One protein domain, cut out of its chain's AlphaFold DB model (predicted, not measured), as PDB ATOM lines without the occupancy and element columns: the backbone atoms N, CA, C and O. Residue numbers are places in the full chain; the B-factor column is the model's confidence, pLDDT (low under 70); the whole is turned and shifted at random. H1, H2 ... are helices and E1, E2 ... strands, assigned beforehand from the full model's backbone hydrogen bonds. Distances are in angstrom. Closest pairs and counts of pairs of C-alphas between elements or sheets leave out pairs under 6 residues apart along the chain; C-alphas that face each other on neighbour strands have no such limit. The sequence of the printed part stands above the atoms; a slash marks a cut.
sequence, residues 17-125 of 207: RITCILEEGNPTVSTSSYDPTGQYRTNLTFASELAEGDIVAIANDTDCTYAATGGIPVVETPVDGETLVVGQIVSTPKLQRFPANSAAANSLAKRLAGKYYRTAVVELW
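AT A GLANCE: This is residues 17 to 125 of the 207 residues of an uncharacterized protein of Euryarchaeota archaeon ADurb.BinA087 (UniProt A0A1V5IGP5). Picture a small closed barrel of five short strands, E1, E5, E4, E6 and E7, with a two-stranded arm, the hairpin E2 and E3, reaching away from it and making much of the length. Two short helices, H1 and H2, touch each other beyond the barrel, and a long unnamed stretch, residues 90 to 107, leads from the barrel to H2. You have 109 printed residues, with the order E1 E2 E3 E4 H1 E5 E6 H2 E7; the barrel is mixed and the hairpin antiparallel. The class is mixed, helices and strands, with 49 residues, under half, in named elements. The whole is compact, with a radius of gyration of the C-alphas of 14.4 A, yet elongated, spanning 45 by 27 by 25 A.

HOW THE PARTS SIT: Start in the barrel with E1, residues 17 to 22, which has E7, residues 118 to 124, as antiparallel neighbour on one side; look for N 20 and O 120, 2.8 A apart. On the other side of E1 is E5, residues 74 to 76, its parallel neighbour, with N 75 and O 21 at 2.9 A. E5 is antiparallel to E4, residues 55 to 58, where N 76 and O 57 are 2.8 A apart. The pairing is staggered: E4 pairs with E5 over residues 57 to 58 and with E6, residues 85 to 89, over residues 55 to 57. E4 and E6 are antiparallel, with N 56 and O 87 at 2.9 A. E6 and E7 are antiparallel too and complete the ring, with N 123 and O 88 at 2.8 A. Residues 94 to 95 also pair, antiparallel, with residues 118 to 119 of E7. Moving outward, H1, residues 66 to 69, and H2, residues 108 to 114, are not on the barrel; they touch, the closest C-alphas being those of Ala 68 and Leu 112, 5.8 A apart. Every O i to N i+4 pair in H2 is within hydrogen-bond range; H1 is too short for such a pair, and its one O i to N i+3 pair is not within range. E2, residues 28 to 34, and E3, residues 40 to 45, form a hairpin, with N 28 and O 45 at 2.8 A; E2 is apart from E1, and E3 from E4.

IN THESE COORDINATES: Find C-alpha 17 at (33.002, -16.872, -19.592); E1 runs 14.6 A from there. E2 begins at C-alpha 28, (59.156, -5.200, -27.081), and measures 16.0 A; E3 measures 16.1 A. E7 runs 17.7 A to C-alpha 124 at (32.552, -11.328, -16.651).

THE WHOLE: The two C-alphas farthest apart are those of Gly 38 and Thr 83, 46.6 A. The printed part has no cut; the link from E6 to H2, 18 residues, is long. The mean pLDDT of the printed part is 93.2, and no printed residue is under 70.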
ATOM      1  N   ARG A  17      31.649 -16.595 -19.112       95.12
ATOM      2  CA  ARG A  17      33.002 -16.872 -19.592       95.12
ATOM      3  C   ARG A  17      33.083 -16.695 -21.098       95.12
ATOM      4  O   ARG A  17      32.458 -17.451 -21.840       95.12
ATOM      5  N   ILE A  18      33.867 -15.720 -21.539       96.31
ATOM      6  CA  ILE A  18      34.089 -15.427 -22.955       96.31
ATOM      7  C   ILE A  18      35.574 -15.187 -23.216       96.31
ATOM      8  O   ILE A  18      36.310 -14.739 -22.341       96.31
ATOM      9  N   THR A  19      36.032 -15.523 -24.419       97.69
ATOM     10  CA  THR A  19      37.375 -15.157 -24.869       97.69
ATOM     11  C   THR A  19      37.453 -13.644 -25.039       97.69
ATOM     12  O   THR A  19      36.616 -13.073 -25.730       97.69
ATOM     13  N   CYS A  20      38.486 -13.028 -24.475       98.06
ATOM     14  CA  CYS A  20      38.829 -11.626 -24.675       98.06
ATOM     15  C   CYS A  20      40.243 -11.500 -25.256       98.06
ATOM     16  O   CYS A  20      41.105 -12.362 -25.044       98.06
ATOM     17  N   ILE A  21      40.476 -10.416 -25.990       98.38
ATOM     18  CA  ILE A  21      41.806  -9.929 -26.359       98.38
ATOM     19  C   ILE A  21      42.370  -9.173 -25.162       98.38
ATOM     20  O   ILE A  21      41.663  -8.372 -24.557       98.38
ATOM     21  N   LEU A  22      43.636  -9.418 -24.841       97.75
ATOM     22  CA  LEU A  22      44.346  -8.678 -23.805       97.75
ATOM     23  C   LEU A  22      45.067  -7.485 -24.445       97.75
ATOM     24  O   LEU A  22      45.927  -7.664 -25.316       97.75
ATOM     25  N   GLU A  23      44.689  -6.277 -24.041       96.31
ATOM     26  CA  GLU A  23      45.434  -5.042 -24.273       96.31
ATOM     27  C   GLU A  23      46.511  -4.957 -23.189       96.31
ATOM     28  O   GLU A  23      46.233  -4.797 -22.002       96.31
ATOM     29  N   GLU A  24      47.753  -5.174 -23.608       94.12
ATOM     30  CA  GLU A  24      48.909  -5.272 -22.714       94.12
ATOM     31  C   GLU A  24      49.976  -4.236 -23.094       94.12
ATOM     32  O   GLU A  24      51.181  -4.419 -22.874       94.12
ATOM     33  N   GLY A  25      49.536  -3.167 -23.763       92.81
ATOM     34  CA  GLY A  25      50.367  -2.140 -24.367       92.81
ATOM     35  C   GLY A  25      51.294  -2.620 -25.496       92.81
ATOM     36  O   GLY A  25      51.176  -3.706 -26.068       92.81
ATOM     37  N   ASN A  26      52.235  -1.746 -25.869       94.00
ATOM     38  CA  ASN A  26      53.189  -1.978 -26.957       94.00
ATOM     39  C   ASN A  26      54.255  -3.009 -26.550       94.00
ATOM     40  O   ASN A  26      55.063  -2.714 -25.668       94.00
ATOM     41  N   PRO A  27      54.346  -4.174 -27.216       93.31
ATOM     42  CA  PRO A  27      55.340  -5.163 -26.852       93.31
ATOM     43  C   PRO A  27      56.730  -4.806 -27.389       93.31
ATOM     44  O   PRO A  27      56.892  -4.208 -28.459       93.31
ATOM     45  N   THR A  28      57.752  -5.260 -26.670       94.94
ATOM     46  CA  THR A  28      59.156  -5.200 -27.081       94.94
ATOM     47  C   THR A  28      59.603  -6.564 -27.595       94.94
ATOM     48  O   THR A  28      59.560  -7.553 -26.865       94.94
ATOM     49  N   VAL A  29      60.054  -6.621 -28.852       92.88
ATOM     50  CA  VAL A  29      60.667  -7.815 -29.451       92.88
ATOM     51  C   VAL A  29      62.179  -7.746 -29.266       92.88
ATOM     52  O   VAL A  29      62.838  -6.896 -29.863       92.88
ATOM     53  N   SER A  30      62.738  -8.663 -28.479       89.06
ATOM     54  CA  SER A  30      64.183  -8.880 -28.427       89.06
ATOM     55  C   SER A  30      64.557  -9.974 -29.408       89.06
ATOM     56  O   SER A  30      64.108 -11.116 -29.292       89.06
ATOM     57  N   THR A  31      65.403  -9.635 -30.375       76.19
ATOM     58  CA  THR A  31      65.907 -10.613 -31.332       76.19
ATOM     59  C   THR A  31      67.036 -11.452 -30.771       76.19
ATOM     60  O   THR A  31      67.340 -12.442 -31.407       76.19
ATOM     61  N   SER A  32      67.645 -11.080 -29.638       76.12
ATOM     62  CA  SER A  32      68.941 -11.601 -29.182       76.12
ATOM     63  C   SER A  32      68.925 -12.027 -27.720       76.12
ATOM     64  O   SER A  32      69.637 -11.464 -26.892       76.12
ATOM     65  N   SER A  33      68.100 -13.017 -27.389       80.44
ATOM     66  CA  SER A  33      68.102 -13.609 -26.052       80.44
ATOM     67  C   SER A  33      68.742 -14.995 -26.069       80.44
ATOM     68  O   SER A  33      68.527 -15.770 -27.001       80.44
ATOM     69  N   TYR A  34      69.544 -15.289 -25.049       82.88
ATOM     70  CA  TYR A  34      70.119 -16.614 -24.836       82.88
ATOM     71  C   TYR A  34      69.318 -17.330 -23.753       82.88
ATOM     72  O   TYR A  34      69.097 -16.772 -22.678       82.88
ATOM     73  N   ASP A  35      68.883 -18.556 -24.031       83.50
ATOM     74  CA  ASP A  35      68.344 -19.431 -22.991       83.50
ATOM     75  C   ASP A  35      69.486 -20.068 -22.159       83.50
ATOM     76  O   ASP A  35      70.660 -19.937 -22.521       83.50
ATOM     77  N   PRO A  36      69.197 -20.770 -21.045       85.88
ATOM     78  CA  PRO A  36      70.232 -21.406 -20.222       85.88
ATOM     79  C   PRO A  36      71.088 -22.455 -20.950       85.88
ATOM     80  O   PRO A  36      72.124 -22.860 -20.432       85.88
ATOM     81  N   THR A  37      70.668 -22.904 -22.140       89.56
ATOM     82  CA  THR A  37      71.428 -23.829 -22.992       89.56
ATOM     83  C   THR A  37      72.328 -23.103 -23.999       89.56
ATOM     84  O   THR A  37      73.057 -23.747 -24.749       89.56
ATOM     85  N   GLY A  38      72.306 -21.765 -24.013       83.25
ATOM     86  CA  GLY A  38      73.034 -20.934 -24.968       83.25
ATOM     87  C   GLY A  38      72.358 -20.849 -26.338       83.25
ATOM     88  O   GLY A  38      72.958 -20.321 -27.276       83.25
ATOM     89  N   GLN A  39      71.123 -21.346 -26.479       84.75
ATOM     90  CA  GLN A  39      70.382 -21.257 -27.730       84.75
ATOM     91  C   GLN A  39      69.793 -19.857 -27.897       84.75
ATOM     92  O   GLN A  39      69.250 -19.259 -26.966       84.75
ATOM     93  N   TYR A  40      69.888 -19.352 -29.121       84.12
ATOM     94  CA  TYR A  40      69.339 -18.062 -29.497       84.12
ATOM     95  C   TYR A  40      67.819 -18.145 -29.644       84.12
ATOM     96  O   TYR A  40      67.307 -18.971 -30.407       84.12
ATOM     97  N   ARG A  41      67.098 -17.282 -28.929       82.38
ATOM     98  CA  ARG A  41      65.642 -17.163 -29.001       82.38
ATOM     99  C   ARG A  41      65.221 -15.714 -29.193       82.38
ATOM    100  O   ARG A  41      65.867 -14.779 -28.715       82.38
ATOM    101  N   THR A  42      64.109 -15.537 -29.890       84.31
ATOM    102  CA  THR A  42      63.374 -14.275 -29.927       84.31
ATOM    103  C   THR A  42      62.430 -14.222 -28.734       84.31
ATOM    104  O   THR A  42      61.607 -15.123 -28.573       84.31
ATOM    105  N   ASN A  43      62.518 -13.159 -27.941       88.19
ATOM    106  CA  ASN A  43      61.633 -12.927 -26.803       88.19
ATOM    107  C   ASN A  43      60.668 -11.781 -27.097       88.19
ATOM    108  O   ASN A  43      61.004 -10.839 -27.816       88.19
ATOM    109  N   LEU A  44      59.476 -11.873 -26.517       90.56
ATOM    110  CA  LEU A  44      58.448 -10.843 -26.555       90.56
ATOM    111  C   LEU A  44      58.108 -10.471 -25.117       90.56
ATOM    112  O   LEU A  44      57.814 -11.357 -24.318       90.56
ATOM    113  N   THR A  45      58.141  -9.183 -24.804       93.56
ATOM    114  CA  THR A  45      57.758  -8.660 -23.489       93.56
ATOM    115  C   THR A  45      56.656  -7.634 -23.682       93.56
ATOM    116  O   THR A  45      56.844  -6.682 -24.440       93.56
ATOM    117  N   PHE A  46      55.511  -7.841 -23.039       92.69
ATOM    118  CA  PHE A  46      54.400  -6.889 -23.050       92.69
ATOM    119  C   PHE A  46      54.649  -5.752 -22.053       92.69
ATOM    120  O   PHE A  46      55.419  -5.916 -21.109       92.69
ATOM    121  N   ALA A  47      54.055  -4.581 -22.296       92.44
ATOM    122  CA  ALA A  47      54.268  -3.403 -21.451       92.44
ATOM    123  C   ALA A  47      53.504  -3.510 -20.123       92.44
ATOM    124  O   ALA A  47      54.039  -3.142 -19.080       92.44
ATOM    125  N   SER A  48      52.294  -4.064 -20.183       93.44
ATOM    126  CA  SER A  48      51.404  -4.309 -19.048       93.44
ATOM    127  C   SER A  48      50.933  -5.759 -19.107       93.44
ATOM    128  O   SER A  48      49.799  -6.035 -19.486       93.44
ATOM    129  N   GLU A  49      51.848  -6.698 -18.847       94.06
ATOM    130  CA  GLU A  49      51.549  -8.125 -18.972       94.06
ATOM    131  C   GLU A  49      50.466  -8.562 -17.971       94.06
ATOM    132  O   GLU A  49      50.645  -8.424 -16.764       94.06
ATOM    133  N   LEU A  50      49.374  -9.123 -18.487       96.06
ATOM    134  CA  LEU A  50      48.256  -9.679 -17.730       96.06
ATOM    135  C   LEU A  50      48.419 -11.191 -17.521       96.06
ATOM    136  O   LEU A  50      48.856 -11.927 -18.407       96.06
ATOM    137  N   ALA A  51      48.026 -11.702 -16.366       96.81
ATOM    138  CA  ALA A  51      48.135 -13.107 -15.998       96.81
ATOM    139  C   ALA A  51      46.775 -13.727 -15.651       96.81
ATOM    140  O   ALA A  51      45.771 -13.053 -15.428       96.81
ATOM    141  N   GLU A  52      46.738 -15.059 -15.608       96.44
ATOM    142  CA  GLU A  52      45.587 -15.769 -15.052       96.44
ATOM    143  C   GLU A  52      45.390 -15.367 -13.585       96.44
ATOM    144  O   GLU A  52      46.329 -15.412 -12.793       96.44
ATOM    145  N   GLY A  53      44.165 -14.975 -13.235       93.94
ATOM    146  CA  GLY A  53      43.817 -14.418 -11.932       93.94
ATOM    147  C   GLY A  53      43.750 -12.890 -11.886       93.94
ATOM    148  O   GLY A  53      43.169 -12.366 -10.934       93.94
ATOM    149  N   ASP A  54      44.253 -12.175 -12.896       95.94
ATOM    150  CA  ASP A  54      44.200 -10.711 -12.897       95.94
ATOM    151  C   ASP A  54      42.787 -10.185 -13.159       95.94
ATOM    152  O   ASP A  54      42.001 -10.765 -13.917       95.94
ATOM    153  N   ILE A  55      42.480  -9.064 -12.508       95.12
ATOM    154  CA  ILE A  55      41.246  -8.306 -12.707       95.12
ATOM    155  C   ILE A  55      41.417  -7.401 -13.918       95.12
ATOM    156  O   ILE A  55      42.466  -6.785 -14.084       95.12
ATOM    157  N   VAL A  56      40.378  -7.311 -14.742       95.75
ATOM    158  CA  VAL A  56      40.429  -6.594 -16.017       95.75
ATOM    159  C   VAL A  56      39.272  -5.617 -16.190       95.75
ATOM    160  O   VAL A  56      38.158  -5.843 -15.701       95.75
ATOM    161  N   ALA A  57      39.547  -4.539 -16.918       95.50
ATOM    162  CA  ALA A  57      38.568  -3.562 -17.372       95.50
ATOM    163  C   ALA A  57      38.334  -3.679 -18.884       95.50
ATOM    164  O   ALA A  57      39.135  -4.290 -19.588       95.50
ATOM    165  N   ILE A  58      37.225  -3.143 -19.399       95.00
ATOM    166  CA  ILE A  58      37.015  -3.045 -20.857       95.00
ATOM    167  C   ILE A  58      37.962  -1.989 -21.416       95.00
ATOM    168  O   ILE A  58      37.919  -0.853 -20.961       95.00
ATOM    169  N   ALA A  59      38.725  -2.342 -22.452       94.50
ATOM    170  CA  ALA A  59      39.612  -1.394 -23.112       94.50
ATOM    171  C   ALA A  59      38.808  -0.351 -23.898       94.50
ATOM    172  O   ALA A  59      38.160  -0.668 -24.907       94.50
ATOM    173  N   ASN A  60      38.852   0.896 -23.434       92.19
ATOM    174  CA  ASN A  60      38.141   2.010 -24.051       92.19
ATOM    175  C   ASN A  60      39.011   2.703 -25.113       92.19
ATOM    176  O   ASN A  60      39.565   3.778 -24.888       92.19
ATOM    177  N   ASP A  61      39.119   2.073 -26.284       94.31
ATOM    178  CA  ASP A  61      39.880   2.598 -27.420       94.31
ATOM    179  C   ASP A  61      39.055   2.561 -28.718       94.31
ATOM    180  O   ASP A  61      38.259   1.649 -28.963       94.31
ATOM    181  N   THR A  62      39.258   3.558 -29.580       96.50
ATOM    182  CA  THR A  62      38.592   3.672 -30.886       96.50
ATOM    183  C   THR A  62      38.991   2.579 -31.883       96.50
ATOM    184  O   THR A  62      38.234   2.280 -32.805       96.50
ATOM    185  N   ASP A  63      40.151   1.946 -31.697       97.12
ATOM    186  CA  ASP A  63      40.609   0.827 -32.523       97.12
ATOM    187  C   ASP A  63      39.838  -0.475 -32.226       97.12
ATOM    188  O   ASP A  63      39.832  -1.388 -33.058       97.12
ATOM    189  N   CYS A  64      39.133  -0.564 -31.087       96.81
ATOM    190  CA  CYS A  64      38.330  -1.719 -30.659       96.81
ATOM    191  C   CYS A  64      37.022  -1.880 -31.463       96.81
ATOM    192  O   CYS A  64      35.949  -2.105 -30.906       96.81
ATOM    193  N   THR A  65      37.070  -1.756 -32.787       97.50
ATOM    194  CA  THR A  65      35.914  -1.996 -33.668       97.50
ATOM    195  C   THR A  65      35.638  -3.493 -33.827       97.50
ATOM    196  O   THR A  65      36.562  -4.308 -33.808       97.50
ATOM    197  N   TYR A  66      34.377  -3.870 -34.071       96.94
ATOM    198  CA  TYR A  66      33.985  -5.275 -34.278       96.94
ATOM    199  C   TYR A  66      34.793  -5.968 -35.382       96.94
ATOM    200  O   TYR A  66      35.201  -7.121 -35.248       96.94
ATOM    201  N   ALA A  67      35.083  -5.245 -36.467       96.75
ATOM    202  CA  ALA A  67      35.877  -5.761 -37.574       96.75
ATOM    203  C   ALA A  67      37.356  -5.963 -37.199       96.75
ATOM    204  O   ALA A  67      37.944  -6.976 -37.576       96.75
ATOM    205  N   ALA A  68      37.957  -5.026 -36.455       97.00
ATOM    206  CA  ALA A  68      39.361  -5.113 -36.057       97.00
ATOM    207  C   ALA A  68      39.610  -6.236 -35.039       97.00
ATOM    208  O   ALA A  68      40.654  -6.887 -35.079       97.00
ATOM    209  N   THR A  69      38.646  -6.488 -34.152       97.25
ATOM    210  CA  THR A  69      38.757  -7.512 -33.104       97.25
ATOM    211  C   THR A  69      38.224  -8.879 -33.534       97.25
ATOM    212  O   THR A  69      38.477  -9.882 -32.865       97.25
ATOM    213  N   GLY A  70      37.480  -8.945 -34.643       95.81
ATOM    214  CA  GLY A  70      36.750 -10.146 -35.052       95.81
ATOM    215  C   GLY A  70      35.594 -10.487 -34.107       95.81
ATOM    216  O   GLY A  70      35.309 -11.666 -33.903       95.81
ATOM    217  N   GLY A  71      34.983  -9.471 -33.493       95.81
ATOM    218  CA  GLY A  71      33.885  -9.601 -32.532       95.81
ATOM    219  C   GLY A  71      34.300 -10.023 -31.121       95.81
ATOM    220  O   GLY A  71      33.441 -10.331 -30.294       95.81
ATOM    221  N   ILE A  72      35.604 -10.051 -30.835       97.25
ATOM    222  CA  ILE A  72      36.147 -10.424 -29.528       97.25
ATOM    223  C   ILE A  72      36.298  -9.155 -28.670       97.25
ATOM    224  O   ILE A  72      36.976  -8.225 -29.108       97.25
ATOM    225  N   PRO A  73      35.730  -9.098 -27.451       97.06
ATOM    226  CA  PRO A  73      35.959  -7.983 -26.535       97.06
ATOM    227  C   PRO A  73      37.443  -7.786 -26.229       97.06
ATOM    228  O   PRO A  73      38.195  -8.759 -26.114       97.06
ATOM    229  N   VAL A  74      37.854  -6.536 -26.048       97.56
ATOM    230  CA  VAL A  74      39.215  -6.177 -25.635       97.56
ATOM    231  C   VAL A  74      39.180  -5.736 -24.179       97.56
ATOM    232  O   VAL A  74      38.310  -4.960 -23.784       97.56
ATOM    233  N   VAL A  75      40.102  -6.261 -23.378       97.19
ATOM    234  CA  VAL A  75      40.219  -5.942 -21.955       97.19
ATOM    235  C   VAL A  75      41.633  -5.502 -21.612       97.19
ATOM    236  O   VAL A  75      42.586  -5.964 -22.237       97.19
ATOM    237  N   GLU A  76      41.767  -4.644 -20.612       95.94
ATOM    238  CA  GLU A  76      43.036  -4.059 -20.188       95.94
ATOM    239  C   GLU A  76      43.209  -4.088 -18.666       95.94
ATOM    240  O   GLU A  76      42.310  -4.487 -17.916       95.94
ATOM    241  N   THR A  77      44.397  -3.687 -18.213       94.19
ATOM    242  CA  THR A  77      44.662  -3.492 -16.784       94.19
ATOM    243  C   THR A  77      43.844  -2.299 -16.282       94.19
ATOM    244  O   THR A  77      44.012  -1.212 -16.832       94.19
ATOM    245  N   PRO A  78      43.019  -2.453 -15.231       91.94
ATOM    246  CA  PRO A  78      42.258  -1.345 -14.672       91.94
ATOM    247  C   PRO A  78      43.154  -0.201 -14.197       91.94
ATOM    248  O   PRO A  78      44.177  -0.443 -13.545       91.94
ATOM    249  N   VAL A  79      42.734   1.037 -14.442       87.94
ATOM    250  CA  VAL A  79      43.396   2.236 -13.900       87.94
ATOM    251  C   VAL A  79      42.610   2.858 -12.741       87.94
ATOM    252  O   VAL A  79      41.446   2.538 -12.498       87.94
ATOM    253  N   ASP A  80      43.256   3.739 -11.971       82.94
ATOM    254  CA  ASP A  80      42.604   4.410 -10.840       82.94
ATOM    255  C   ASP A  80      41.388   5.234 -11.299       82.94
ATOM    256  O   ASP A  80      41.450   5.968 -12.286       82.94
ATOM    257  N   GLY A  81      40.273   5.102 -10.578       76.00
ATOM    258  CA  GLY A  81      38.996   5.738 -10.918       76.00
ATOM    259  C   GLY A  81      38.196   5.070 -12.044       76.00
ATOM    260  O   GLY A  81      37.142   5.589 -12.415       76.00
ATOM    261  N   GLU A  82      38.642   3.930 -12.577       80.06
ATOM    262  CA  GLU A  82      37.942   3.238 -13.657       80.06
ATOM    263  C   GLU A  82      36.652   2.550 -13.191       80.06
ATOM    264  O   GLU A  82      36.635   1.730 -12.274       80.06
ATOM    265  N   THR A  83      35.547   2.850 -13.873       76.69
ATOM    266  CA  THR A  83      34.237   2.233 -13.612       76.69
ATOM    267  C   THR A  83      33.980   0.991 -14.466       76.69
ATOM    268  O   THR A  83      32.936   0.359 -14.327       76.69
ATOM    269  N   LEU A  84      34.904   0.651 -15.369       82.88
ATOM    270  CA  LEU A  84      34.759  -0.410 -16.369       82.88
ATOM    271  C   LEU A  84      35.400  -1.734 -15.944       82.88
ATOM    272  O   LEU A  84      35.675  -2.576 -16.791       82.88
ATOM    273  N   VAL A  85      35.632  -1.941 -14.647       88.44
ATOM    274  CA  VAL A  85      36.168  -3.200 -14.116       88.44
ATOM    275  C   VAL A  85      35.104  -4.291 -14.212       88.44
ATOM    276  O   VAL A  85      34.090  -4.247 -13.516       88.44
ATOM    277  N   VAL A  86      35.316  -5.268 -15.095       90.69
ATOM    278  CA  VAL A  86      34.248  -6.180 -15.535       90.69
ATOM    279  C   VAL A  86      34.413  -7.626 -15.106       90.69
ATOM    280  O   VAL A  86      33.425  -8.365 -15.150       90.69
ATOM    281  N   GLY A  87      35.613  -8.058 -14.724       93.62
ATOM    282  CA  GLY A  87      35.840  -9.470 -14.454       93.62
ATOM    283  C   GLY A  87      37.280  -9.856 -14.159       93.62
ATOM    284  O   GLY A  87      38.131  -9.008 -13.892       93.62
ATOM    285  N   GLN A  88      37.534 -11.161 -14.242       95.31
ATOM    286  CA  GLN A  88      38.827 -11.784 -13.958       95.31
ATOM    287  C   GLN A  88      39.247 -12.741 -15.077       95.31
ATOM    288  O   GLN A  88      38.415 -13.459 -15.637       95.31
ATOM    289  N   ILE A  89      40.545 -12.806 -15.372       97.00
ATOM    290  CA  ILE A  89      41.116 -13.800 -16.286       97.00
ATOM    291  C   ILE A  89      41.097 -15.182 -15.619       97.00
ATOM    292  O   ILE A  89      41.709 -15.381 -14.574       97.00
ATOM    293  N   VAL A  90      40.439 -16.159 -16.245       95.50
ATOM    294  CA  VAL A  90      40.259 -17.528 -15.710       95.50
ATOM    295  C   VAL A  90      40.934 -18.609 -16.554       95.50
ATOM    296  O   VAL A  90      40.686 -19.801 -16.373       95.50
ATOM    297  N   SER A  91      41.757 -18.212 -17.522       96.81
ATOM    298  CA  SER A  91      42.579 -19.143 -18.291       96.81
ATOM    299  C   SER A  91      43.930 -18.536 -18.620       96.81
ATOM    300  O   SER A  91      44.012 -17.340 -18.891       96.81
ATOM    301  N   THR A  92      44.937 -19.386 -18.765       97.25
ATOM    302  CA  THR A  92      46.279 -18.979 -19.169       97.25
ATOM    303  C   THR A  92      46.265 -18.215 -20.505       97.25
ATOM    304  O   THR A  92      45.829 -18.784 -21.516       97.25
ATOM    305  N   PRO A  93      46.761 -16.962 -20.543       97.75
ATOM    306  CA  PRO A  93      46.865 -16.179 -21.770       97.75
ATOM    307  C   PRO A  93      47.690 -16.861 -22.864       97.75
ATOM    308  O   PRO A  93      48.764 -17.410 -22.613       97.75
ATOM    309  N   LYS A  94      47.207 -16.801 -24.110       97.00
ATOM    310  CA  LYS A  94      47.853 -17.425 -25.276       97.00
ATOM    311  C   LYS A  94      48.117 -16.417 -26.381       97.00
ATOM    312  O   LYS A  94      47.191 -15.774 -26.870       97.00
ATOM    313  N   LEU A  95      49.374 -16.336 -26.814       96.62
ATOM    314  CA  LEU A  95      49.790 -15.519 -27.953       96.62
ATOM    315  C   LEU A  95      49.180 -16.040 -29.256       96.62
ATOM    316  O   LEU A  95      49.324 -17.216 -29.580       96.62
ATOM    317  N   GLN A  96      48.542 -15.147 -30.013       96.62
ATOM    318  CA  GLN A  96      47.937 -15.489 -31.301       96.62
ATOM    319  C   GLN A  96      48.959 -15.494 -32.436       96.62
ATOM    320  O   GLN A  96      48.965 -16.391 -33.280       96.62
ATOM    321  N   ARG A  97      49.858 -14.506 -32.455       95.69
ATOM    322  CA  ARG A  97      50.939 -14.425 -33.434       95.69
ATOM    323  C   ARG A  97      52.121 -13.643 -32.886       95.69
ATOM    324  O   ARG A  97      51.955 -12.635 -32.207       95.69
ATOM    325  N   PHE A  98      53.322 -14.081 -33.243       94.50
ATOM    326  CA  PHE A  98      54.551 -13.369 -32.913       94.50
ATOM    327  C   PHE A  98      54.823 -12.249 -33.943       94.50
ATOM    328  O   PHE A  98      54.818 -12.534 -35.148       94.50
ATOM    329  N   PRO A  99      55.045 -10.989 -33.522       94.62
ATOM    330  CA  PRO A  99      55.392  -9.899 -34.432       94.62
ATOM    331  C   PRO A  99      56.836 -10.004 -34.935       94.62
ATOM    332  O   PRO A  99      57.735 -10.414 -34.209       94.62
ATOM    333  N   ALA A 100      57.083  -9.571 -36.175       92.81
ATOM    334  CA  ALA A 100      58.425  -9.610 -36.766       92.81
ATOM    335  C   ALA A 100      59.433  -8.687 -36.050       92.81
ATOM    336  O   ALA A 100      60.627  -8.969 -36.018       92.81
ATOM    337  N   ASN A 101      58.960  -7.563 -35.512       93.50
ATOM    338  CA  ASN A 101      59.727  -6.589 -34.736       93.50
ATOM    339  C   ASN A 101      58.756  -5.690 -33.951       93.50
ATOM    340  O   ASN A 101      57.556  -5.679 -34.235       93.50
ATOM    341  N   SER A 102      59.262  -4.902 -32.999       95.12
ATOM    342  CA  SER A 102      58.423  -4.014 -32.179       95.12
ATOM    343  C   SER A 102      57.627  -3.001 -33.019       95.12
ATOM    344  O   SER A 102      56.482  -2.695 -32.699       95.12
ATOM    345  N   ALA A 103      58.176  -2.516 -34.141       95.44
ATOM    346  CA  ALA A 103      57.500  -1.539 -35.005       95.44
ATOM    347  C   ALA A 103      56.254  -2.105 -35.716       95.44
ATOM    348  O   ALA A 103      55.353  -1.344 -36.089       95.44
ATOM    349  N   ALA A 104      56.177  -3.431 -35.870       95.19
ATOM    350  CA  ALA A 104      55.006  -4.123 -36.395       95.19
ATOM    351  C   ALA A 104      53.835  -4.174 -35.396       95.19
ATOM    352  O   ALA A 104      52.720  -4.464 -35.815       95.19
ATOM    353  N   ALA A 105      54.065  -3.887 -34.108       95.44
ATOM    354  CA  ALA A 105      53.075  -4.016 -33.033       95.44
ATOM    355  C   ALA A 105      53.007  -2.790 -32.094       95.44
ATOM    356  O   ALA A 105      52.424  -2.872 -31.015       95.44
ATOM    357  N   ASN A 106      53.571  -1.641 -32.484       94.94
ATOM    358  CA  ASN A 106      53.707  -0.443 -31.636       94.94
ATOM    359  C   ASN A 106      52.456   0.462 -31.546       94.94
ATOM    360  O   ASN A 106      52.577   1.651 -31.266       94.94
ATOM    361  N   SER A 107      51.276  -0.078 -31.848       95.69
ATOM    362  CA  SER A 107      49.967   0.573 -31.666       95.69
ATOM    363  C   SER A 107      48.883  -0.501 -31.612       95.69
ATOM    364  O   SER A 107      49.103  -1.602 -32.138       95.69
ATOM    365  N   LEU A 108      47.730  -0.184 -31.018       95.31
ATOM    366  CA  LEU A 108      46.614  -1.118 -30.913       95.31
ATOM    367  C   LEU A 108      46.102  -1.535 -32.298       95.31
ATOM    368  O   LEU A 108      46.102  -2.732 -32.589       95.31
ATOM    369  N   ALA A 109      45.832  -0.588 -33.204       96.38
ATOM    370  CA  ALA A 109      45.479  -0.868 -34.601       96.38
ATOM    371  C   ALA A 109      46.395  -1.909 -35.269       96.38
ATOM    372  O   ALA A 109      45.931  -2.871 -35.887       96.38
ATOM    373  N   LYS A 110      47.721  -1.761 -35.123       97.06
ATOM    374  CA  LYS A 110      48.687  -2.713 -35.692       97.06
ATOM    375  C   LYS A 110      48.635  -4.081 -35.013       97.06
ATOM    376  O   LYS A 110      48.767  -5.097 -35.698       97.06
ATOM    377  N   ARG A 111      48.457  -4.124 -33.687       96.94
ATOM    378  CA  ARG A 111      48.303  -5.383 -32.942       96.94
ATOM    379  C   ARG A 111      47.052  -6.129 -33.379       96.94
ATOM    380  O   ARG A 111      47.152  -7.326 -33.643       96.94
ATOM    381  N   LEU A 112      45.925  -5.434 -33.509       97.25
ATOM    382  CA  LEU A 112      44.658  -6.010 -33.949       97.25
ATOM    383  C   LEU A 112      44.763  -6.545 -35.384       97.25
ATOM    384  O   LEU A 112      44.555  -7.735 -35.615       97.25
ATOM    385  N   ALA A 113      45.235  -5.720 -36.325       96.75
ATOM    386  CA  ALA A 113      45.409  -6.124 -37.723       96.75
ATOM    387  C   ALA A 113      46.394  -7.299 -37.896       96.75
ATOM    388  O   ALA A 113      46.187  -8.189 -38.723       96.75
ATOM    389  N   GLY A 114      47.479  -7.311 -37.117       95.69
ATOM    390  CA  GLY A 114      48.517  -8.339 -37.173       95.69
ATOM    391  C   GLY A 114      48.236  -9.592 -36.343       95.69
ATOM    392  O   GLY A 114      48.944 -10.589 -36.507       95.69
ATOM    393  N   LYS A 115      47.216  -9.562 -35.478       96.81
ATOM    394  CA  LYS A 115      46.956 -10.561 -34.429       96.81
ATOM    395  C   LYS A 115      48.118 -10.730 -33.441       96.81
ATOM    396  O   LYS A 115      48.390 -11.832 -32.969       96.81
ATOM    397  N   TYR A 116      48.828  -9.642 -33.137       96.69
ATOM    398  CA  TYR A 116      49.993  -9.617 -32.238       96.69
ATOM    399  C   TYR A 116      49.597  -9.363 -30.777       96.69
ATOM    400  O   TYR A 116      50.176  -8.516 -30.103       96.69
ATOM    401  N   TYR A 117      48.576 -10.074 -30.314       96.50
ATOM    402  CA  TYR A 117      48.021  -9.970 -28.969       96.50
ATOM    403  C   TYR A 117      47.875 -11.361 -28.356       96.50
ATOM    404  O   TYR A 117      47.942 -12.385 -29.056       96.50
ATOM    405  N   ARG A 118      47.674 -11.407 -27.040       97.81
ATOM    406  CA  ARG A 118      47.247 -12.625 -26.358       97.81
ATOM    407  C   ARG A 118      45.737 -12.628 -26.195       97.81
ATOM    408  O   ARG A 118      45.093 -11.581 -26.186       97.81
ATOM    409  N   THR A 119      45.168 -13.819 -26.099       98.25
ATOM    410  CA  THR A 119      43.773 -13.997 -25.702       98.25
ATOM    411  C   THR A 119      43.689 -14.889 -24.482       98.25
ATOM    412  O   THR A 119      44.523 -15.779 -24.285       98.25
ATOM    413  N   ALA A 120      42.668 -14.654 -23.673       98.19
ATOM    414  CA  ALA A 120      42.333 -15.478 -22.525       98.19
ATOM    415  C   ALA A 120      40.817 -15.490 -22.328       98.19
ATOM    416  O   ALA A 120      40.110 -14.608 -22.805       98.19
ATOM    417  N   VAL A 121      40.310 -16.499 -21.630       97.56
ATOM    418  CA  VAL A 121      38.936 -16.520 -21.144       97.56
ATOM    419  C   VAL A 121      38.846 -15.611 -19.924       97.56
ATOM    420  O   VAL A 121      39.593 -15.787 -18.961       97.56
ATOM    421  N   VAL A 122      37.913 -14.667 -19.968       96.75
ATOM    422  CA  VAL A 122      37.560 -13.780 -18.861       96.75
ATOM    423  C   VAL A 122      36.193 -14.191 -18.337       96.75
ATOM    424  O   VAL A 122      35.262 -14.413 -19.114       96.75
ATOM    425  N   GLU A 123      36.072 -14.305 -17.018       95.69
ATOM    426  CA  GLU A 123      34.791 -14.427 -16.333       95.69
ATOM    427  C   GLU A 123      34.251 -13.025 -16.034       95.69
ATOM    428  O   GLU A 123      34.773 -12.323 -15.170       95.69
ATOM    429  N   LEU A 124      33.226 -12.615 -16.781       94.25
ATOM    430  CA  LEU A 124      32.552 -11.328 -16.651       94.25
ATOM    431  C   LEU A 124      31.501 -11.384 -15.539       94.25
ATOM    432  O   LEU A 124      30.594 -12.217 -15.576       94.25
ATOM    433  N   TRP A 125      31.585 -10.455 -14.592       91.94
ATOM    434  CA  TRP A 125      30.680 -10.353 -13.439       91.94
ATOM    435  C   TRP A 125      29.538  -9.359 -13.652       91.94
ATOM    436  O   TRP A 125      28.534  -9.396 -12.947       91.94
TER     437      TRP A 125